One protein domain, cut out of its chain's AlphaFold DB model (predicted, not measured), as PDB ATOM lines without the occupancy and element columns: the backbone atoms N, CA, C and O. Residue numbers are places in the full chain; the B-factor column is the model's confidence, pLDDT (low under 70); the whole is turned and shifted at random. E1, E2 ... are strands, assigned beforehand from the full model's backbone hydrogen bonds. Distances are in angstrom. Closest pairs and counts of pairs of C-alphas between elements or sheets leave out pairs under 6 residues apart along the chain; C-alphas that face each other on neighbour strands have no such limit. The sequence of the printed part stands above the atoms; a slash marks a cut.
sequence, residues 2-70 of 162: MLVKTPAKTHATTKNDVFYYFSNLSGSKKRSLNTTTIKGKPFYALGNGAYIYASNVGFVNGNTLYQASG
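This is residues 2 to 70 of the 162 residues of the protein "Cell surface protein" of Lactobacillus sp (UniProt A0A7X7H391). With little regular structure, the domain is two small three-stranded antiparallel sheets set along its longest axis, E1-E3-E2 and the meander E4-E5-E6, each strand the antiparallel neighbour of the one before; unnamed residues 54 to 70 fold back to E2. The 69 printed residues have no named helix and six strands, E1 to E6 in chain order, holding 25 residues: all strand. The whole is compact, radius of gyration of the C-alphas 11.7 A, spanning 36 by 26 by 18 A.

E1, residues 10 to 12, neighbours E3, residues 30 to 33, with N 11 and O 32 within hydrogen-bond range at 2.9 A. E2, residues 19 to 22, forms a hairpin with E3, N 21 to O 31 being 2.8 A. Residues 66 to 67 pair antiparallel with residues 19 to 20. E3 runs on into E4, residues 36 to 38, at 55 degrees. E5, residues 41 to 47, forms hairpins with E4, N 36 to O 43 at 2.8 A, and with E6, residues 50 to 53, N 46 to O 50 at 2.8 A.

E1 begins at C-alpha 10 (4.651, 17.036, 9.891); E6 ends at C-alpha 53 (20.287, 10.934, 9.782). E5 is longest, 17.9 A.

The printed part has no cut and no long link. Residues 2 to 3, 25 to 27, 58, 62 and 68 to 70 have pLDDT under 70.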
ATOM      1  N   MET A   2      15.835   5.466  22.198       52.50
ATOM      2  CA  MET A   2      15.901   6.823  22.756       52.50
ATOM      3  C   MET A   2      14.790   7.669  22.141       52.50
ATOM      4  O   MET A   2      14.689   7.760  20.919       52.50
ATOM      5  N   LEU A   3      13.965   8.290  22.983       64.44
ATOM      6  CA  LEU A   3      12.959   9.248  22.538       64.44
ATOM      7  C   LEU A   3      13.635  10.600  22.303       64.44
ATOM      8  O   LEU A   3      14.234  11.165  23.217       64.44
ATOM      9  N   VAL A   4      13.517  11.137  21.091       70.56
ATOM     10  CA  VAL A   4      14.069  12.449  20.743       70.56
ATOM     11  C   VAL A   4      12.951  13.347  20.233       70.56
ATOM     12  O   VAL A   4      12.121  12.928  19.427       70.56
ATOM     13  N   LYS A   5      12.920  14.595  20.707       73.69
ATOM     14  CA  LYS A   5      11.973  15.608  20.231       73.69
ATOM     15  C   LYS A   5      12.588  16.378  19.067       73.69
ATOM     16  O   LYS A   5      13.771  16.700  19.082       73.69
ATOM     17  N   THR A   6      11.767  16.697  18.074       77.31
ATOM     18  CA  THR A   6      12.149  17.534  16.935       77.31
ATOM     19  C   THR A   6      11.215  18.742  16.844       77.31
ATOM     20  O   THR A   6      10.015  18.594  17.079       77.31
ATOM     21  N   PRO A   7      11.722  19.938  16.491       76.44
ATOM     22  CA  PRO A   7      10.874  21.077  16.150       76.44
ATOM     23  C   PRO A   7      10.235  20.949  14.753       76.44
ATOM     24  O   PRO A   7       9.425  21.798  14.373       76.44
ATOM     25  N   ALA A   8      10.608  19.937  13.958       76.88
ATOM     26  CA  ALA A   8      10.082  19.750  12.613       76.88
ATOM     27  C   ALA A   8       8.578  19.441  12.649       76.88
ATOM     28  O   ALA A   8       8.117  18.542  13.351       76.88
ATOM     29  N   LYS A   9       7.805  20.184  11.851       78.06
ATOM     30  CA  LYS A   9       6.371  19.937  11.671       78.06
ATOM     31  C   LYS A   9       6.147  18.827  10.651       78.06
ATOM     32  O   LYS A   9       6.903  18.708   9.687       78.06
ATOM     33  N   THR A  10       5.079  18.059  10.849       86.44
ATOM     34  CA  THR A  10       4.651  17.036   9.891       86.44
ATOM     35  C   THR A  10       3.700  17.619   8.847       86.44
ATOM     36  O   THR A  10       2.844  18.458   9.141       86.44
ATOM     37  N   HIS A  11       3.770  17.124   7.616       86.75
ATOM     38  CA  HIS A  11       2.913  17.532   6.497       86.75
ATOM     39  C   HIS A  11       2.324  16.312   5.785       86.75
ATOM     40  O   HIS A  11       2.676  15.173   6.088       86.75
ATOM     41  N   ALA A  12       1.356  16.540   4.894       90.50
ATOM     42  CA  ALA A  12       0.860  15.490   4.010       90.50
ATOM     43  C   ALA A  12       1.964  15.103   3.018       90.50
ATOM     44  O   ALA A  12       2.623  15.983   2.473       90.50
ATOM     45  N   THR A  13       2.164  13.805   2.795       88.31
ATOM     46  CA  THR A  13       3.274  13.311   1.959       88.31
ATOM     47  C   THR A  13       3.131  13.763   0.509       88.31
ATOM     48  O   THR A  13       2.053  13.670  -0.078       88.31
ATOM     49  N   THR A  14       4.236  14.206  -0.079       89.06
ATOM     50  CA  THR A  14       4.353  14.637  -1.474       89.06
ATOM     51  C   THR A  14       5.345  13.758  -2.235       89.06
ATOM     52  O   THR A  14       6.105  12.992  -1.648       89.06
ATOM     53  N   LYS A  15       5.402  13.901  -3.564       83.50
ATOM     54  CA  LYS A  15       6.373  13.184  -4.415       83.50
ATOM     55  C   LYS A  15       7.847  13.494  -4.104       83.50
ATOM     56  O   LYS A  15       8.717  12.768  -4.568       83.50
ATOM     57  N   ASN A  16       8.117  14.597  -3.403       84.12
ATOM     58  CA  ASN A  16       9.472  15.036  -3.076       84.12
ATOM     59  C   ASN A  16       9.944  14.494  -1.722       84.12
ATOM     60  O   ASN A  16      11.125  14.605  -1.399       84.12
ATOM     61  N   ASP A  17       9.035  13.942  -0.919       85.81
ATOM     62  CA  ASP A  17       9.378  13.380   0.376       85.81
ATOM     63  C   ASP A  17      10.074  12.030   0.194       85.81
ATOM     64  O   ASP A  17       9.623  11.163  -0.553       85.81
ATOM     65  N   VAL A  18      11.195  11.859   0.893       80.81
ATOM     66  CA  VAL A  18      11.969  10.610   0.871       80.81
ATOM     67  C   VAL A  18      11.382   9.594   1.846       80.81
ATOM     68  O   VAL A  18      11.409   8.399   1.567       80.81
ATOM     69  N   PHE A  19      10.822  10.068   2.961       83.31
ATOM     70  CA  PHE A  19      10.288   9.238   4.034       83.31
ATOM     71  C   PHE A  19       8.887   9.669   4.427       83.31
ATOM     72  O   PHE A  19       8.618  10.867   4.508       83.31
ATOM     73  N   TYR A  20       8.036   8.698   4.733       84.38
ATOM     74  CA  TYR A  20       6.668   8.913   5.171       84.38
ATOM     75  C   TYR A  20       6.248   7.877   6.217       84.38
ATOM     76  O   TYR A  20       6.841   6.814   6.324       84.38
ATOM     77  N   TYR A  21       5.189   8.159   6.960       80.25
ATOM     78  CA  TYR A  21       4.520   7.212   7.848       80.25
ATOM     79  C   TYR A  21       3.008   7.271   7.621       80.25
ATOM     80  O   TYR A  21       2.479   8.278   7.135       80.25
ATOM     81  N   PHE A  22       2.294   6.201   7.959       77.31
ATOM     82  CA  PHE A  22       0.834   6.216   7.977       77.31
ATOM     83  C   PHE A  22       0.355   6.784   9.311       77.31
ATOM     84  O   PHE A  22       0.709   6.275  10.362       77.31
ATOM     85  N   SER A  23      -0.431   7.859   9.282       77.38
ATOM     86  CA  SER A  23      -0.952   8.507  10.493       77.38
ATOM     87  C   SER A  23      -2.328   7.977  10.908       77.38
ATOM     88  O   SER A  23      -3.067   8.669  11.609       77.38
ATOM     89  N   ASN A  24      -2.734   6.830  10.373       73.25
ATOM     90  CA  ASN A  24      -3.974   6.146  10.702       73.25
ATOM     91  C   ASN A  24      -3.848   4.644  10.436       73.25
ATOM     92  O   ASN A  24      -3.132   4.228   9.527       73.25
ATOM     93  N   LEU A  25      -4.629   3.861  11.180       64.19
ATOM     94  CA  LEU A  25      -4.612   2.397  11.117       64.19
ATOM     95  C   LEU A  25      -4.969   1.844   9.735       64.19
ATOM     96  O   LEU A  25      -4.408   0.847   9.308       64.19
ATOM     97  N   SER A  26      -5.856   2.512   8.994       67.44
ATOM     98  CA  SER A  26      -6.253   2.044   7.661       67.44
ATOM     99  C   SER A  26      -5.193   2.257   6.573       67.44
ATOM    100  O   SER A  26      -5.464   1.975   5.408       67.44
ATOM    101  N   GLY A  27      -4.026   2.827   6.899       66.88
ATOM    102  CA  GLY A  27      -2.945   3.032   5.933       66.88
ATOM    103  C   GLY A  27      -3.280   4.026   4.811       66.88
ATOM    104  O   GLY A  27      -2.596   4.078   3.794       66.88
ATOM    105  N   SER A  28      -4.336   4.834   4.949       72.81
ATOM    106  CA  SER A  28      -4.775   5.743   3.879       72.81
ATOM    107  C   SER A  28      -4.208   7.162   3.988       72.81
ATOM    108  O   SER A  28      -4.195   7.896   3.000       72.81
ATOM    109  N   LYS A  29      -3.711   7.574   5.162       81.19
ATOM    110  CA  LYS A  29      -3.189   8.929   5.404       81.19
ATOM    111  C   LYS A  29      -1.679   8.902   5.584       81.19
ATOM    112  O   LYS A  29      -1.179   8.637   6.672       81.19
ATOM    113  N   LYS A  30      -0.945   9.234   4.522       86.25
ATOM    114  CA  LYS A  30       0.519   9.342   4.554       86.25
ATOM    115  C   LYS A  30       0.963  10.724   5.022       86.25
ATOM    116  O   LYS A  30       0.580  11.740   4.433       86.25
ATOM    117  N   ARG A  31       1.859  10.781   6.001       87.81
ATOM    118  CA  ARG A  31       2.500  12.017   6.471       87.81
ATOM    119  C   ARG A  31       4.015  11.920   6.418       87.81
ATOM    120  O   ARG A  31       4.564  10.835   6.489       87.81
ATOM    121  N   SER A  32       4.669  13.064   6.289       88.31
ATOM    122  CA  SER A  32       6.123  13.184   6.189       88.31
ATOM    123  C   SER A  32       6.631  14.268   7.139       88.31
ATOM    124  O   SER A  32       5.845  15.072   7.647       88.31
ATOM    125  N   LEU A  33       7.938  14.268   7.404       88.62
ATOM    126  CA  LEU A  33       8.636  15.323   8.143       88.62
ATOM    127  C   LEU A  33       9.624  16.004   7.206       88.62
ATOM    128  O   LEU A  33      10.324  15.334   6.447       88.62
ATOM    129  N   ASN A  34       9.725  17.328   7.307       86.06
ATOM    130  CA  ASN A  34      10.732  18.074   6.562       86.06
ATOM    131  C   ASN A  34      12.141  17.595   6.931       86.06
ATOM    132  O   ASN A  34      12.495  17.509   8.109       86.06
ATOM    133  N   THR A  35      12.955  17.335   5.909       87.25
ATOM    134  CA  THR A  35      14.370  16.996   6.069       87.25
ATOM    135  C   THR A  35      15.252  18.144   5.598       87.25
ATOM    136  O   THR A  35      14.894  18.917   4.712       87.25
ATOM    137  N   THR A  36      16.429  18.261   6.203       88.88
ATOM    138  CA  THR A  36      17.520  19.104   5.711       88.88
ATOM    139  C   THR A  36      18.536  18.217   5.007       88.88
ATOM    140  O   THR A  36      18.926  17.178   5.540       88.88
ATOM    141  N   THR A  37      18.981  18.616   3.817       92.00
ATOM    142  CA  THR A  37      20.040  17.887   3.110       92.00
ATOM    143  C   THR A  37      21.405  18.345   3.607       92.00
ATOM    144  O   THR A  37      21.765  19.509   3.450       92.00
ATOM    145  N   ILE A  38      22.192  17.425   4.165       92.12
ATOM    146  CA  ILE A  38      23.572  17.667   4.599       92.12
ATOM    147  C   ILE A  38      24.459  16.654   3.874       92.12
ATOM    148  O   ILE A  38      24.254  15.447   3.992       92.12
ATOM    149  N   LYS A  39      25.428  17.131   3.082       91.94
ATOM    150  CA  LYS A  39      26.325  16.277   2.269       91.94
ATOM    151  C   LYS A  39      25.565  15.240   1.412       91.94
ATOM    152  O   LYS A  39      25.951  14.076   1.344       91.94
ATOM    153  N   GLY A  40      24.457  15.657   0.793       87.69
ATOM    154  CA  GLY A  40      23.640  14.810  -0.088       87.69
ATOM    155  C   GLY A  40      22.775  13.763   0.623       87.69
ATOM    156  O   GLY A  40      22.195  12.909  -0.042       87.69
ATOM    157  N   LYS A  41      22.681  13.808   1.956       86.50
ATOM    158  CA  LYS A  41      21.866  12.891   2.759       86.50
ATOM    159  C   LYS A  41      20.766  13.653   3.510       86.50
ATOM    160  O   LYS A  41      21.033  14.765   3.967       86.50
ATOM    161  N   PRO A  42      19.555  13.088   3.650       87.19
ATOM    162  CA  PRO A  42      18.462  13.704   4.403       87.19
ATOM    163  C   PRO A  42      18.633  13.536   5.922       87.19
ATOM    164  O   PRO A  42      18.904  12.438   6.408       87.19
ATOM    165  N   PHE A  43      18.428  14.614   6.680       88.12
ATOM    166  CA  PHE A  43      18.475  14.634   8.145       88.12
ATOM    167  C   PHE A  43      17.233  15.295   8.743       88.12
ATOM    168  O   PHE A  43      16.725  16.274   8.192       88.12
ATOM    169  N   TYR A  44      16.800  14.827   9.912       88.62
ATOM    170  CA  TYR A  44      15.837  15.541  10.749       88.62
ATOM    171  C   TYR A  44      16.570  16.469  11.716       88.62
ATOM    172  O   TYR A  44      17.549  16.072  12.349       88.62
ATOM    173  N   ALA A  45      16.098  17.710  11.840       87.88
ATOM    174  CA  ALA A  45      16.609  18.647  12.836       87.88
ATOM    175  C   ALA A  45      16.097  18.257  14.227       87.88
ATOM    176  O   ALA A  45      14.914  17.977  14.386       87.88
ATOM    177  N   LEU A  46      16.953  18.289  15.241       84.56
ATOM    178  CA  LEU A  46      16.588  18.032  16.640       84.56
ATOM    179  C   LEU A  46      16.438  19.331  17.453       84.56
ATOM    180  O   LEU A  46      16.037  19.303  18.611       84.56
ATOM    181  N   GLY A  47      16.725  20.482  16.834       78.88
ATOM    182  CA  GLY A  47      16.866  21.772  17.515       78.88
ATOM    183  C   GLY A  47      18.317  22.043  17.920       78.88
ATOM    184  O   GLY A  47      19.159  21.151  17.868       78.88
ATOM    185  N   ASN A  48      18.630  23.294  18.271       86.94
ATOM    186  CA  ASN A  48      19.963  23.723  18.730       86.94
ATOM    187  C   ASN A  48      21.131  23.313  17.802       86.94
ATOM    188  O   ASN A  48      22.222  23.003  18.267       86.94
ATOM    189  N   GLY A  49      20.897  23.271  16.484       86.69
ATOM    190  CA  GLY A  49      21.908  22.874  15.496       86.69
ATOM    191  C   GLY A  49      22.234  21.373  15.457       86.69
ATOM    192  O   GLY A  49      23.138  20.975  14.727       86.69
ATOM    193  N   ALA A  50      21.511  20.536  16.205       86.12
ATOM    194  CA  ALA A  50      21.667  19.087  16.176       86.12
ATOM    195  C   ALA A  50      20.784  18.437  15.098       86.12
ATOM    196  O   ALA A  50      19.673  18.896  14.811       86.12
ATOM    197  N   TYR A  51      21.276  17.337  14.524       87.00
ATOM    198  CA  TYR A  51      20.630  16.608  13.432       87.00
ATOM    199  C   TYR A  51      20.792  15.097  13.603       87.00
ATOM    200  O   TYR A  51      21.833  14.632  14.065       87.00
ATOM    201  N   ILE A  52      19.795  14.331  13.160       84.44
ATOM    202  CA  ILE A  52      19.863  12.869  13.042       84.44
ATOM    203  C   ILE A  52      19.659  12.452  11.589       84.44
ATOM    204  O   ILE A  52      18.827  13.024  10.883       84.44
ATOM    205  N   TYR A  53      20.450  11.484  11.124       85.06
ATOM    206  CA  TYR A  53      20.287  10.934   9.782       85.06
ATOM    207  C   TYR A  53      18.906  10.286   9.680       85.06
ATOM    208  O   TYR A  53      18.554   9.485  10.540       85.06
ATOM    209  N   ALA A  54      18.114  10.653   8.670       82.44
ATOM    210  CA  ALA A  54      16.699  10.281   8.625       82.44
ATOM    211  C   ALA A  54      16.481   8.760   8.576       82.44
ATOM    212  O   ALA A  54      15.533   8.270   9.173       82.44
ATOM    213  N   SER A  55      17.398   8.014   7.954       77.75
ATOM    214  CA  SER A  55      17.353   6.545   7.938       77.75
ATOM    215  C   SER A  55      17.704   5.909   9.290       77.75
ATOM    216  O   SER A  55      17.347   4.783   9.569       77.75
ATOM    217  N   ASN A  56      18.310   6.633  10.227       74.19
ATOM    218  CA  ASN A  56      18.502   6.084  11.575       74.19
ATOM    219  C   ASN A  56      17.226   6.188  12.438       74.19
ATOM    220  O   ASN A  56      17.274   5.920  13.638       74.19
ATOM    221  N   VAL A  57      16.099   6.636  11.871       73.44
ATOM    222  CA  VAL A  57      14.831   6.837  12.581       73.44
ATOM    223  C   VAL A  57      13.820   5.787  12.137       73.44
ATOM    224  O   VAL A  57      13.254   5.882  11.056       73.44
ATOM    225  N   GLY A  58      13.553   4.811  13.007       68.56
ATOM    226  CA  GLY A  58      12.561   3.764  12.740       68.56
ATOM    227  C   GLY A  58      11.107   4.219  12.911       68.56
ATOM    228  O   GLY A  58      10.222   3.686  12.251       68.56
ATOM    229  N   PHE A  59      10.852   5.224  13.761       75.69
ATOM    230  CA  PHE A  59       9.494   5.636  14.129       75.69
ATOM    231  C   PHE A  59       9.337   7.150  14.242       75.69
ATOM    232  O   PHE A  59      10.215   7.848  14.749       75.69
ATOM    233  N   VAL A  60       8.159   7.647  13.861       76.94
ATOM    234  CA  VAL A  60       7.716   9.015  14.134       76.94
ATOM    235  C   VAL A  60       6.331   8.986  14.773       76.94
ATOM    236  O   VAL A  60       5.373   8.463  14.205       76.94
ATOM    237  N   ASN A  61       6.220   9.560  15.975       72.81
ATOM    238  CA  ASN A  61       4.998   9.543  16.786       72.81
ATOM    239  C   ASN A  61       4.428   8.123  16.976       72.81
ATOM    240  O   ASN A  61       3.226   7.924  16.837       72.81
ATOM    241  N   GLY A  62       5.300   7.137  17.210       69.56
ATOM    242  CA  GLY A  62       4.917   5.728  17.365       69.56
ATOM    243  C   GLY A  62       4.585   4.992  16.061       69.56
ATOM    244  O   GLY A  62       4.304   3.806  16.105       69.56
ATOM    245  N   ASN A  63       4.644   5.656  14.900       71.56
ATOM    246  CA  ASN A  63       4.360   5.031  13.605       71.56
ATOM    247  C   ASN A  63       5.661   4.711  12.873       71.56
ATOM    248  O   ASN A  63       6.546   5.567  12.811       71.56
ATOM    249  N   THR A  64       5.751   3.525  12.276       74.44
ATOM    250  CA  THR A  64       6.900   3.106  11.465       74.44
ATOM    251  C   THR A  64       7.154   4.082  10.318       74.44
ATOM    252  O   THR A  64       6.226   4.524   9.631       74.44
ATOM    253  N   LEU A  65       8.424   4.427  10.115       74.25
ATOM    254  CA  LEU A  65       8.866   5.270   9.015       74.25
ATOM    255  C   LEU A  65       9.220   4.408   7.795       74.25
ATOM    256  O   LEU A  65      10.042   3.496   7.862       74.25
ATOM    257  N   TYR A  66       8.614   4.739   6.660       76.06
ATOM    258  CA  TYR A  66       8.813   4.091   5.370       76.06
ATOM    259  C   TYR A  66       9.549   5.014   4.410       76.06
ATOM    260  O   TYR A  66       9.338   6.227   4.403       76.06
ATOM    261  N   GLN A  67      10.358   4.448   3.524       77.44
ATOM    262  CA  GLN A  67      10.970   5.176   2.423       77.44
ATOM    263  C   GLN A  67      10.022   5.193   1.208       77.44
ATOM    264  O   GLN A  67       9.661   4.146   0.672       77.44
ATOM    265  N   ALA A  68       9.625   6.390   0.763       66.69
ATOM    266  CA  ALA A  68       8.654   6.616  -0.316       66.69
ATOM    267  C   ALA A  68       9.142   6.131  -1.685       66.69
ATOM    268  O   ALA A  68       8.345   5.709  -2.521       66.69
ATOM    269  N   SER A  69      10.448   6.234  -1.937       64.50
ATOM    270  CA  SER A  69      11.072   5.749  -3.164       64.50
ATOM    271  C   SER A  69      12.591   5.654  -3.023       64.50
ATOM    272  O   SER A  69      13.217   6.335  -2.205       64.50
ATOM    273  N   GLY A  70      13.193   4.804  -3.849       67.25
ATOM    274  CA  GLY A  70      14.640   4.693  -3.983       67.25
ATOM    275  C   GLY A  70      15.140   3.270  -3.809       67.25
ATOM    276  O   GLY A  70      14.376   2.330  -3.626       67.25
TER     277      GLY A  70